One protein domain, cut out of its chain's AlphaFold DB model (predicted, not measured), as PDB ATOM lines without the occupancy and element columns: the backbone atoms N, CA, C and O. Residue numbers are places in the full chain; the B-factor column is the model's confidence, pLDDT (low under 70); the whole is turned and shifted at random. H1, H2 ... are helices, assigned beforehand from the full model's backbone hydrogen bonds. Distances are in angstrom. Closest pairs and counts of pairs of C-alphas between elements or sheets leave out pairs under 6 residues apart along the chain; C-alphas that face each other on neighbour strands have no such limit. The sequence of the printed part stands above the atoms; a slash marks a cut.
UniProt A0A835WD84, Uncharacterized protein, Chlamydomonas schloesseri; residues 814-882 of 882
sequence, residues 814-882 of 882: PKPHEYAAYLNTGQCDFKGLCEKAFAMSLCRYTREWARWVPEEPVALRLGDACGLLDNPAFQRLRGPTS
ATOM      1  N   PRO A 814      37.085  30.723 159.280       94.38
ATOM      2  CA  PRO A 814      38.505  30.828 158.999       94.38
ATOM      3  C   PRO A 814      39.357  29.874 159.846       94.38
ATOM      4  O   PRO A 814      39.234  29.801 161.075       94.38
ATOM      5  N   LYS A 815      40.247  29.153 159.169       95.44
ATOM      6  CA  LYS A 815      41.214  28.198 159.709       95.44
ATOM      7  C   LYS A 815      42.518  28.904 160.097       95.44
ATOM      8  O   LYS A 815      42.808  29.993 159.602       95.44
ATOM      9  N   PRO A 816      43.374  28.281 160.928       96.19
ATOM     10  CA  PRO A 816      44.650  28.866 161.354       96.19
ATOM     11  C   PRO A 816      45.531  29.431 160.232       96.19
ATOM     12  O   PRO A 816      46.099  30.511 160.390       96.19
ATOM     13  N   HIS A 817      45.621  28.753 159.084       94.69
ATOM     14  CA  HIS A 817      46.419  29.244 157.953       94.69
ATOM     15  C   HIS A 817      45.806  30.469 157.269       94.69
ATOM     16  O   HIS A 817      46.546  31.276 156.718       94.69
ATOM     17  N   GLU A 818      44.490  30.657 157.350       95.50
ATOM     18  CA  GLU A 818      43.800  31.826 156.797       95.50
ATOM     19  C   GLU A 818      43.989  33.043 157.705       95.50
ATOM     20  O   GLU A 818      44.238  34.136 157.205       95.50
ATOM     21  N   TYR A 819      44.007  32.866 159.034       95.94
ATOM     22  CA  TYR A 819      44.435  33.938 159.944       95.94
ATOM     23  C   TYR A 819      45.904  34.316 159.722       95.94
ATOM     24  O   TYR A 819      46.244  35.498 159.723       95.94
ATOM     25  N   ALA A 820      46.775  33.329 159.498       93.75
ATOM     26  CA  ALA A 820      48.176  33.583 159.173       93.75
ATOM     27  C   ALA A 820      48.336  34.295 157.817       93.75
ATOM     28  O   ALA A 820      49.180  35.177 157.687       93.75
ATOM     29  N   ALA A 821      47.523  33.946 156.815       93.56
ATOM     30  CA  ALA A 821      47.503  34.631 155.526       93.56
ATOM     31  C   ALA A 821      47.004  36.077 155.666       93.56
ATOM     32  O   ALA A 821      47.654  36.987 155.157       93.56
ATOM     33  N   TYR A 822      45.928  36.296 156.428       95.00
ATOM     34  CA  TYR A 822      45.367  37.620 156.707       95.00
ATOM     35  C   TYR A 822      46.394  38.575 157.327       95.00
ATOM     36  O   TYR A 822      46.448  39.738 156.943       95.00
ATOM     37  N   LEU A 823      47.260  38.089 158.221       91.00
ATOM     38  CA  LEU A 823      48.344  38.901 158.787       91.00
ATOM     39  C   LEU A 823      49.344  39.405 157.736       91.00
ATOM     40  O   LEU A 823      49.938  40.462 157.927       91.00
ATOM     41  N   ASN A 824      49.528  38.669 156.637       90.56
ATOM     42  CA  ASN A 824      50.464  39.033 155.574       90.56
ATOM     43  C   ASN A 824      49.812  39.883 154.478       90.56
ATOM     44  O   ASN A 824      50.467  40.744 153.898       90.56
ATOM     45  N   THR A 825      48.544  39.616 154.155       94.31
ATOM     46  CA  THR A 825      47.874  40.197 152.979       94.31
ATOM     47  C   THR A 825      46.821  41.243 153.329       94.31
ATOM     48  O   THR A 825      46.390  41.989 152.452       94.31
ATOM     49  N   GLY A 826      46.349  41.271 154.578       92.12
ATOM     50  CA  GLY A 826      45.160  42.020 154.985       92.12
ATOM     51  C   GLY A 826      43.848  41.484 154.395       92.12
ATOM     52  O   GLY A 826      42.800  42.092 154.600       92.12
ATOM     53  N   GLN A 827      43.872  40.362 153.665       91.75
ATOM     54  CA  GLN A 827      42.701  39.780 153.005       91.75
ATOM     55  C   GLN A 827      42.214  38.528 153.736       91.75
ATOM     56  O   GLN A 827      43.008  37.684 154.146       91.75
ATOM     57  N   CYS A 828      40.896  38.419 153.906       88.19
ATOM     58  CA  CYS A 828      40.240  37.283 154.545       88.19
ATOM     59  C   CYS A 828      39.066  36.814 153.685       88.19
ATOM     60  O   CYS A 828      38.098  37.556 153.486       88.19
ATOM     61  N   ASP A 829      39.109  35.556 153.247       86.75
ATOM     62  CA  ASP A 829      38.039  34.926 152.454       86.75
ATOM     63  C   ASP A 829      36.703  34.862 153.216       86.75
ATOM     64  O   ASP A 829      35.623  34.767 152.633       86.75
ATOM     65  N   PHE A 830      36.771  34.999 154.540       88.00
ATOM     66  CA  PHE A 830      35.643  34.993 155.462       88.00
ATOM     67  C   PHE A 830      35.214  36.404 155.897       88.00
ATOM     68  O   PHE A 830      34.663  36.592 156.985       88.00
ATOM     69  N   LYS A 831      35.428  37.410 155.036       88.19
ATOM     70  CA  LYS A 831      35.041  38.812 155.278       88.19
ATOM     71  C   LYS A 831      35.676  39.331 156.583       88.19
ATOM     72  O   LYS A 831      36.840  39.063 156.858       88.19
ATOM     73  N   GLY A 832      34.921  40.047 157.416       92.12
ATOM     74  CA  GLY A 832      35.403  40.592 158.690       92.12
ATOM     75  C   GLY A 832      35.660  39.557 159.795       92.12
ATOM     76  O   GLY A 832      35.992  39.952 160.909       92.12
ATOM     77  N   LEU A 833      35.501  38.246 159.549       93.75
ATOM     78  CA  LEU A 833      35.699  37.241 160.602       93.75
ATOM     79  C   LEU A 833      37.158  37.129 161.051       93.75
ATOM     80  O   LEU A 833      37.380  36.925 162.241       93.75
ATOM     81  N   CYS A 834      38.142  37.301 160.160       95.56
ATOM     82  CA  CYS A 834      39.551  37.300 160.570       95.56
ATOM     83  C   CYS A 834      39.867  38.472 161.503       95.56
ATOM     84  O   CYS A 834      40.413  38.269 162.585       95.56
ATOM     85  N   GLU A 835      39.457  39.681 161.116       94.44
ATOM     86  CA  GLU A 835      39.607  40.892 161.928       94.44
ATOM     87  C   GLU A 835      38.923  40.733 163.291       94.44
ATOM     88  O   GLU A 835      39.551  40.914 164.337       94.44
ATOM     89  N   LYS A 836      37.661  40.280 163.288       95.00
ATOM     90  CA  LYS A 836      36.905  39.990 164.510       95.00
ATOM     91  C   LYS A 836      37.614  38.950 165.379       95.00
ATOM     92  O   LYS A 836      37.655  39.109 166.590       95.00
ATOM     93  N   ALA A 837      38.199  37.901 164.805       95.69
ATOM     94  CA  ALA A 837      38.907  36.878 165.573       95.69
ATOM     95  C   ALA A 837      40.118  37.449 166.327       95.69
ATOM     96  O   ALA A 837      40.263  37.195 167.525       95.69
ATOM     97  N   PHE A 838      40.939  38.267 165.660       94.31
ATOM     98  CA  PHE A 838      42.077  38.948 166.289       94.31
ATOM     99  C   PHE A 838      41.654  39.956 167.360       94.31
ATOM    100  O   PHE A 838      42.342  40.080 168.371       94.31
ATOM    101  N   ALA A 839      40.528  40.645 167.164       92.00
ATOM    102  CA  ALA A 839      39.974  41.564 168.157       92.00
ATOM    103  C   ALA A 839      39.373  40.848 169.382       92.00
ATOM    104  O   ALA A 839      39.245  41.456 170.444       92.00
ATOM    105  N   MET A 840      38.996  39.573 169.242       93.88
ATOM    106  CA  MET A 840      38.271  38.822 170.265       93.88
ATOM    107  C   MET A 840      39.162  37.804 170.992       93.88
ATOM    108  O   MET A 840      39.870  38.155 171.935       93.88
ATOM    109  N   SER A 841      39.094  36.517 170.635       94.94
ATOM    110  CA  SER A 841      39.657  35.432 171.455       94.94
ATOM    111  C   SER A 841      40.688  34.561 170.752       94.94
ATOM    112  O   SER A 841      41.305  33.720 171.416       94.94
ATOM    113  N   LEU A 842      40.934  34.789 169.454       96.25
ATOM    114  CA  LEU A 842      41.839  33.979 168.639       96.25
ATOM    115  C   LEU A 842      43.184  33.770 169.329       96.25
ATOM    116  O   LEU A 842      43.602  32.634 169.511       96.25
ATOM    117  N   CYS A 843      43.838  34.839 169.784       96.00
ATOM    118  CA  CYS A 843      45.195  34.731 170.314       96.00
ATOM    119  C   CYS A 843      45.313  33.935 171.613       96.00
ATOM    120  O   CYS A 843      46.293  33.209 171.809       96.00
ATOM    121  N   ARG A 844      44.299  33.989 172.480       95.69
ATOM    122  CA  ARG A 844      44.274  33.152 173.685       95.69
ATOM    123  C   ARG A 844      44.135  31.684 173.314       95.69
ATOM    124  O   ARG A 844      44.899  30.860 173.810       95.69
ATOM    125  N   TYR A 845      43.218  31.376 172.405       96.50
ATOM    126  CA  TYR A 845      42.994  30.004 171.994       96.50
ATOM    127  C   TYR A 845      44.124  29.424 171.133       96.50
ATOM    128  O   TYR A 845      44.488  28.271 171.335       96.50
ATOM    129  N   THR A 846      44.734  30.204 170.238       95.88
ATOM    130  CA  THR A 846      45.885  29.771 169.431       95.88
ATOM    131  C   THR A 846      47.039  29.318 170.318       95.88
ATOM    132  O   THR A 846      47.634  28.281 170.048       95.88
ATOM    133  N   ARG A 847      47.335  30.038 171.408       94.25
ATOM    134  CA  ARG A 847      48.386  29.626 172.355       94.25
ATOM    135  C   ARG A 847      48.102  28.292 173.030       94.25
ATOM    136  O   ARG A 847      49.029  27.533 173.298       94.25
ATOM    137  N   GLU A 848      46.842  28.027 173.360       96.00
ATOM    138  CA  GLU A 848      46.440  26.739 173.924       96.00
ATOM    139  C   GLU A 848      46.538  25.632 172.867       96.00
ATOM    140  O   GLU A 848      47.101  24.573 173.136       96.00
ATOM    141  N   TRP A 849      46.045  25.902 171.658       96.75
ATOM    142  CA  TRP A 849      46.026  24.967 170.539       96.75
ATOM    143  C   TRP A 849      47.427  24.583 170.045       96.75
ATOM    144  O   TRP A 849      47.691  23.402 169.828       96.75
ATOM    145  N   ALA A 850      48.345  25.548 169.932       96.31
ATOM    146  CA  ALA A 850      49.700  25.337 169.418       96.31
ATOM    147  C   ALA A 850      50.502  24.303 170.229       96.31
ATOM    148  O   ALA A 850      51.390  23.650 169.691       96.31
ATOM    149  N   ARG A 851      50.147  24.076 171.502       96.19
ATOM    150  CA  ARG A 851      50.748  23.026 172.347       96.19
ATOM    151  C   ARG A 851      50.472  21.612 171.833       96.19
ATOM    152  O   ARG A 851      51.222  20.696 172.152       96.19
ATOM    153  N   TRP A 852      49.400  21.428 171.066       97.31
ATOM    154  CA  TRP A 852      49.008  20.135 170.503       97.31
ATOM    155  C   TRP A 852      49.619  19.872 169.130       97.31
ATOM    156  O   TRP A 852      49.627  18.729 168.677       97.31
ATOM    157  N   VAL A 853      50.144  20.908 168.482       97.06
ATOM    158  CA  VAL A 853      50.766  20.851 167.154       97.06
ATOM    159  C   VAL A 853      52.030  21.717 167.085       97.06
ATOM    160  O   VAL A 853      52.144  22.581 166.213       97.06
ATOM    161  N   PRO A 854      52.987  21.533 168.016       95.94
ATOM    162  CA  PRO A 854      54.174  22.383 168.095       95.94
ATOM    163  C   PRO A 854      55.080  22.268 166.862       95.94
ATOM    164  O   PRO A 854      55.894  23.149 166.615       95.94
ATOM    165  N   GLU A 855      54.952  21.188 166.092       95.69
ATOM    166  CA  GLU A 855      55.721  20.955 164.873       95.69
ATOM    167  C   GLU A 855      55.158  21.674 163.637       95.69
ATOM    168  O   GLU A 855      55.819  21.717 162.601       95.69
ATOM    169  N   GLU A 856      53.938  22.210 163.713       96.56
ATOM    170  CA  GLU A 856      53.221  22.718 162.546       96.56
ATOM    171  C   GLU A 856      53.543  24.213 162.337       96.56
ATOM    172  O   GLU A 856      53.216  25.043 163.194       96.56
ATOM    173  N   PRO A 857      54.144  24.620 161.195       95.25
ATOM    174  CA  PRO A 857      54.618  25.994 160.993       95.25
ATOM    175  C   PRO A 857      53.533  27.063 161.148       95.25
ATOM    176  O   PRO A 857      53.806  28.176 161.594       95.25
ATOM    177  N   VAL A 858      52.291  26.732 160.791       95.62
ATOM    178  CA  VAL A 858      51.141  27.627 160.956       95.62
ATOM    179  C   VAL A 858      50.850  27.928 162.429       95.62
ATOM    180  O   VAL A 858      50.507  29.061 162.757       95.62
ATOM    181  N   ALA A 859      51.030  26.949 163.320       95.19
ATOM    182  CA  ALA A 859      50.807  27.121 164.749       95.19
ATOM    183  C   ALA A 859      51.882  28.013 165.375       95.19
ATOM    184  O   ALA A 859      51.545  28.914 166.141       95.19
ATOM    185  N   LEU A 860      53.146  27.816 164.985       93.88
ATOM    186  CA  LEU A 860      54.265  28.659 165.415       93.88
ATOM    187  C   LEU A 860      54.074  30.109 164.955       93.88
ATOM    188  O   LEU A 860      54.039  31.012 165.782       93.88
ATOM    189  N   ARG A 861      53.824  30.333 163.656       94.50
ATOM    190  CA  ARG A 861      53.630  31.686 163.102       94.50
ATOM    191  C   ARG A 861      52.457  32.424 163.737       94.50
ATOM    192  O   ARG A 861      52.581  33.598 164.077       94.50
ATOM    193  N   LEU A 862      51.310  31.756 163.883       94.81
ATOM    194  CA  LEU A 862      50.137  32.379 164.495       94.81
ATOM    195  C   LEU A 862      50.358  32.617 165.997       94.81
ATOM    196  O   LEU A 862      49.907  33.630 166.527       94.81
ATOM    197  N   GLY A 863      51.083  31.717 166.669       93.75
ATOM    198  CA  GLY A 863      51.522  31.877 168.052       93.75
ATOM    199  C   GLY A 863      52.419  33.101 168.246       93.75
ATOM    200  O   GLY A 863      52.128  33.920 169.118       93.75
ATOM    201  N   ASP A 864      53.439  33.267 167.403       92.81
ATOM    202  CA  ASP A 864      54.373  34.400 167.435       92.81
ATOM    203  C   ASP A 864      53.658  35.725 167.167       92.81
ATOM    204  O   ASP A 864      53.820  36.690 167.917       92.81
ATOM    205  N   ALA A 865      52.796  35.762 166.145       92.06
ATOM    206  CA  ALA A 865      51.987  36.938 165.843       92.06
ATOM    207  C   ALA A 865      51.098  37.329 167.029       92.06
ATOM    208  O   ALA A 865      51.030  38.497 167.411       92.06
ATOM    209  N   CYS A 866      50.462  36.351 167.670       93.62
ATOM    210  CA  CYS A 866      49.666  36.589 168.865       93.62
ATOM    211  C   CYS A 866      50.501  37.003 170.083       93.62
ATOM    212  O   CYS A 866      50.041  37.807 170.891       93.62
ATOM    213  N   GLY A 867      51.733  36.507 170.210       90.62
ATOM    214  CA  GLY A 867      52.690  36.978 171.210       90.62
ATOM    215  C   GLY A 867      53.068  38.448 171.009       90.62
ATOM    216  O   GLY A 867      53.134  39.202 171.979       90.62
ATOM    217  N   LEU A 868      53.250  38.874 169.756       89.12
ATOM    218  CA  LEU A 868      53.529  40.268 169.411       89.12
ATOM    219  C   LEU A 868      52.330  41.183 169.699       89.12
ATOM    220  O   LEU A 868      52.507  42.257 170.268       89.12
ATOM    221  N   LEU A 869      51.114  40.757 169.344       85.00
ATOM    222  CA  LEU A 869      49.887  41.534 169.566       85.00
ATOM    223  C   LEU A 869      49.556  41.731 171.053       85.00
ATOM    224  O   LEU A 869      49.017  42.772 171.434       85.00
ATOM    225  N   ASP A 870      49.914  40.763 171.896       82.44
ATOM    226  CA  ASP A 870      49.747  40.856 173.347       82.44
ATOM    227  C   ASP A 870      50.903  41.600 174.037       82.44
ATOM    228  O   ASP A 870      50.838  41.859 175.240       82.44
ATOM    229  N   ASN A 871      51.960  41.977 173.305       84.62
ATOM    230  CA  ASN A 871      53.081  42.716 173.872       84.62
ATOM    231  C   ASN A 871      52.622  44.126 174.306       84.62
ATOM    232  O   ASN A 871      52.196  44.917 173.457       84.62
ATOM    233  N   PRO A 872      52.773  44.511 175.589       82.38
ATOM    234  CA  PRO A 872      52.350  45.824 176.081       82.38
ATOM    235  C   PRO A 872      53.009  47.010 175.364       82.38
ATOM    236  O   PRO A 872      52.464  48.111 175.354       82.38
ATOM    237  N   ALA A 873      54.204  46.835 174.790       82.69
ATOM    238  CA  ALA A 873      54.840  47.862 173.967       82.69
ATOM    239  C   ALA A 873      54.080  48.065 172.647       82.69
ATOM    240  O   ALA A 873      53.832  49.200 172.246       82.69
ATOM    241  N   PHE A 874      53.639  46.974 172.018       79.19
ATOM    242  CA  PHE A 874      52.854  47.025 170.786       79.19
ATOM    243  C   PHE A 874      51.435  47.551 171.038       79.19
ATOM    244  O   PHE A 874      50.919  48.348 170.258       79.19
ATOM    245  N   GLN A 875      50.831  47.194 172.177       76.12
ATOM    246  CA  GLN A 875      49.545  47.757 172.601       76.12
ATOM    247  C   GLN A 875      49.627  49.269 172.851       76.12
ATOM    248  O   GLN A 875      48.722  49.998 172.460       76.12
ATOM    249  N   ARG A 876      50.735  49.763 173.424       79.44
ATOM    250  CA  ARG A 876      50.975  51.207 173.587       79.44
ATOM    251  C   ARG A 876      51.121  51.938 172.250       79.44
ATOM    252  O   ARG A 876      50.624  53.051 172.125       79.44
ATOM    253  N   LEU A 877      51.751  51.310 171.254       74.94
ATOM    254  CA  LEU A 877      51.903  51.876 169.907       74.94
ATOM    255  C   LEU A 877      50.590  51.916 169.110       74.94
ATOM    256  O   LEU A 877      50.436  52.778 168.252       74.94
ATOM    257  N   ARG A 878      49.632  51.025 169.401       62.78
ATOM    258  CA  ARG A 878      48.299  51.043 168.773       62.78
ATOM    259  C   ARG A 878      47.421  52.222 169.207       62.78
ATOM    260  O   ARG A 878      46.429  52.491 168.537       62.78
ATOM    261  N   GLY A 879      47.791  52.932 170.277       56.06
ATOM    262  CA  GLY A 879      46.960  53.972 170.883       56.06
ATOM    263  C   GLY A 879      45.672  53.408 171.513       56.06
ATOM    264  O   GLY A 879      45.328  52.243 171.301       56.06
ATOM    265  N   PRO A 880      44.949  54.199 172.323       49.41
ATOM    266  CA  PRO A 880      43.618  53.820 172.780       49.41
ATOM    267  C   PRO A 880      42.673  53.820 171.570       49.41
ATOM    268  O   PRO A 880      42.314  54.874 171.055       49.41
ATOM    269  N   THR A 881      42.314  52.641 171.066       50.28
ATOM    270  CA  THR A 881      41.362  52.509 169.955       50.28
ATOM    271  C   THR A 881      39.952  52.892 170.411       50.28
ATOM    272  O   THR A 881      39.453  52.324 171.384       50.28
ATOM    273  N   SER A 882      39.361  53.859 169.699       31.69
ATOM    274  CA  SER A 882      37.976  54.358 169.775       31.69
ATOM    275  C   SER A 882      36.938  53.368 169.272       31.69
ATOM    276  O   SER A 882      37.231  52.753 168.218       31.69
TER     277      SER A 882
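What this domain is: This is residues 814 to 882 of the 882 residues of an uncharacterized protein of Chlamydomonas schloesseri (UniProt A0A835WD84). A hairpin of two helices, H3 and H4, makes the main body; H1 crosses residues 858 to 862 of H4, and the short helix H2 leads from H1's side to the start of H3. Beyond the end of H4, residues 871 to 877 with the small helix H5 stick out as an arm, followed by a tail to residue 882. The printed part has 69 residues with five named helices, in the order H1, H2, H3, H4, H5, and no named strand; the class is all helix. The whole is compact, with a radius of gyration of the C-alphas of 12.1 A, and spans 36 by 26 by 19 A.

Where its parts are: H1, residues 816 to 825, begins with C-alpha 816 at (44.650, 28.866, 161.354) and is 14.5 A long from first to last C-alpha. H2, residues 833 to 839, is 9.7 A long. H3, residues 842 to 852, is 15.7 A long. H4, residues 857 to 869, is the longest helix with 13 residues and 18.4 A, and begins with C-alpha 857 at (54.618, 25.994, 160.993). H5, residues 872 to 877, is 8.7 A long and ends with C-alpha 877 at (51.903, 51.876, 169.907).

How they stand to each other: H3 and H4 form a helical hairpin and touch, with the closest C-alphas, those of Cys 843 and Cys 866, 5.1 A apart. They run opposite ways at a steep tilt of 38 degrees. H1 touches H4, which takes part with residues 858 to 862 alone; the closest C-alphas are those of Ala 820 and Leu 862, 5.8 A apart. H1 and H4 run the same way at a steep tilt of 59 degrees. H1 and H2 only just touch, with 3 pairs of C-alphas within 8 A; the closest are those of Tyr 819 and Cys 834, 6.0 A apart, and the lines are about perpendicular at 85 degrees. H2 and H3 meet only through their link. H4 and H5 are close but not clearly touching, with the closest C-alphas, those of Leu 868 and Phe 874, 6.9 A apart. H5 is apart from H1, H2 and H3. In H2, H4 and H5 every O i to N i+4 pair is within hydrogen-bond range; in H1 5 of 6 are, and in H3 5 of 7.

The domain as a whole: The two C-alphas farthest apart are those of Glu 855 and Ser 882, 38.1 A. The printed part has no cut and ends at residue 882, the chain's last residue. The links H2 to H3, H3 to H4 and H4 to H5 are tight, and the link H1 to H2 is short. The mean pLDDT of the printed part is 89.1, and residues 878 to 882 are under 70.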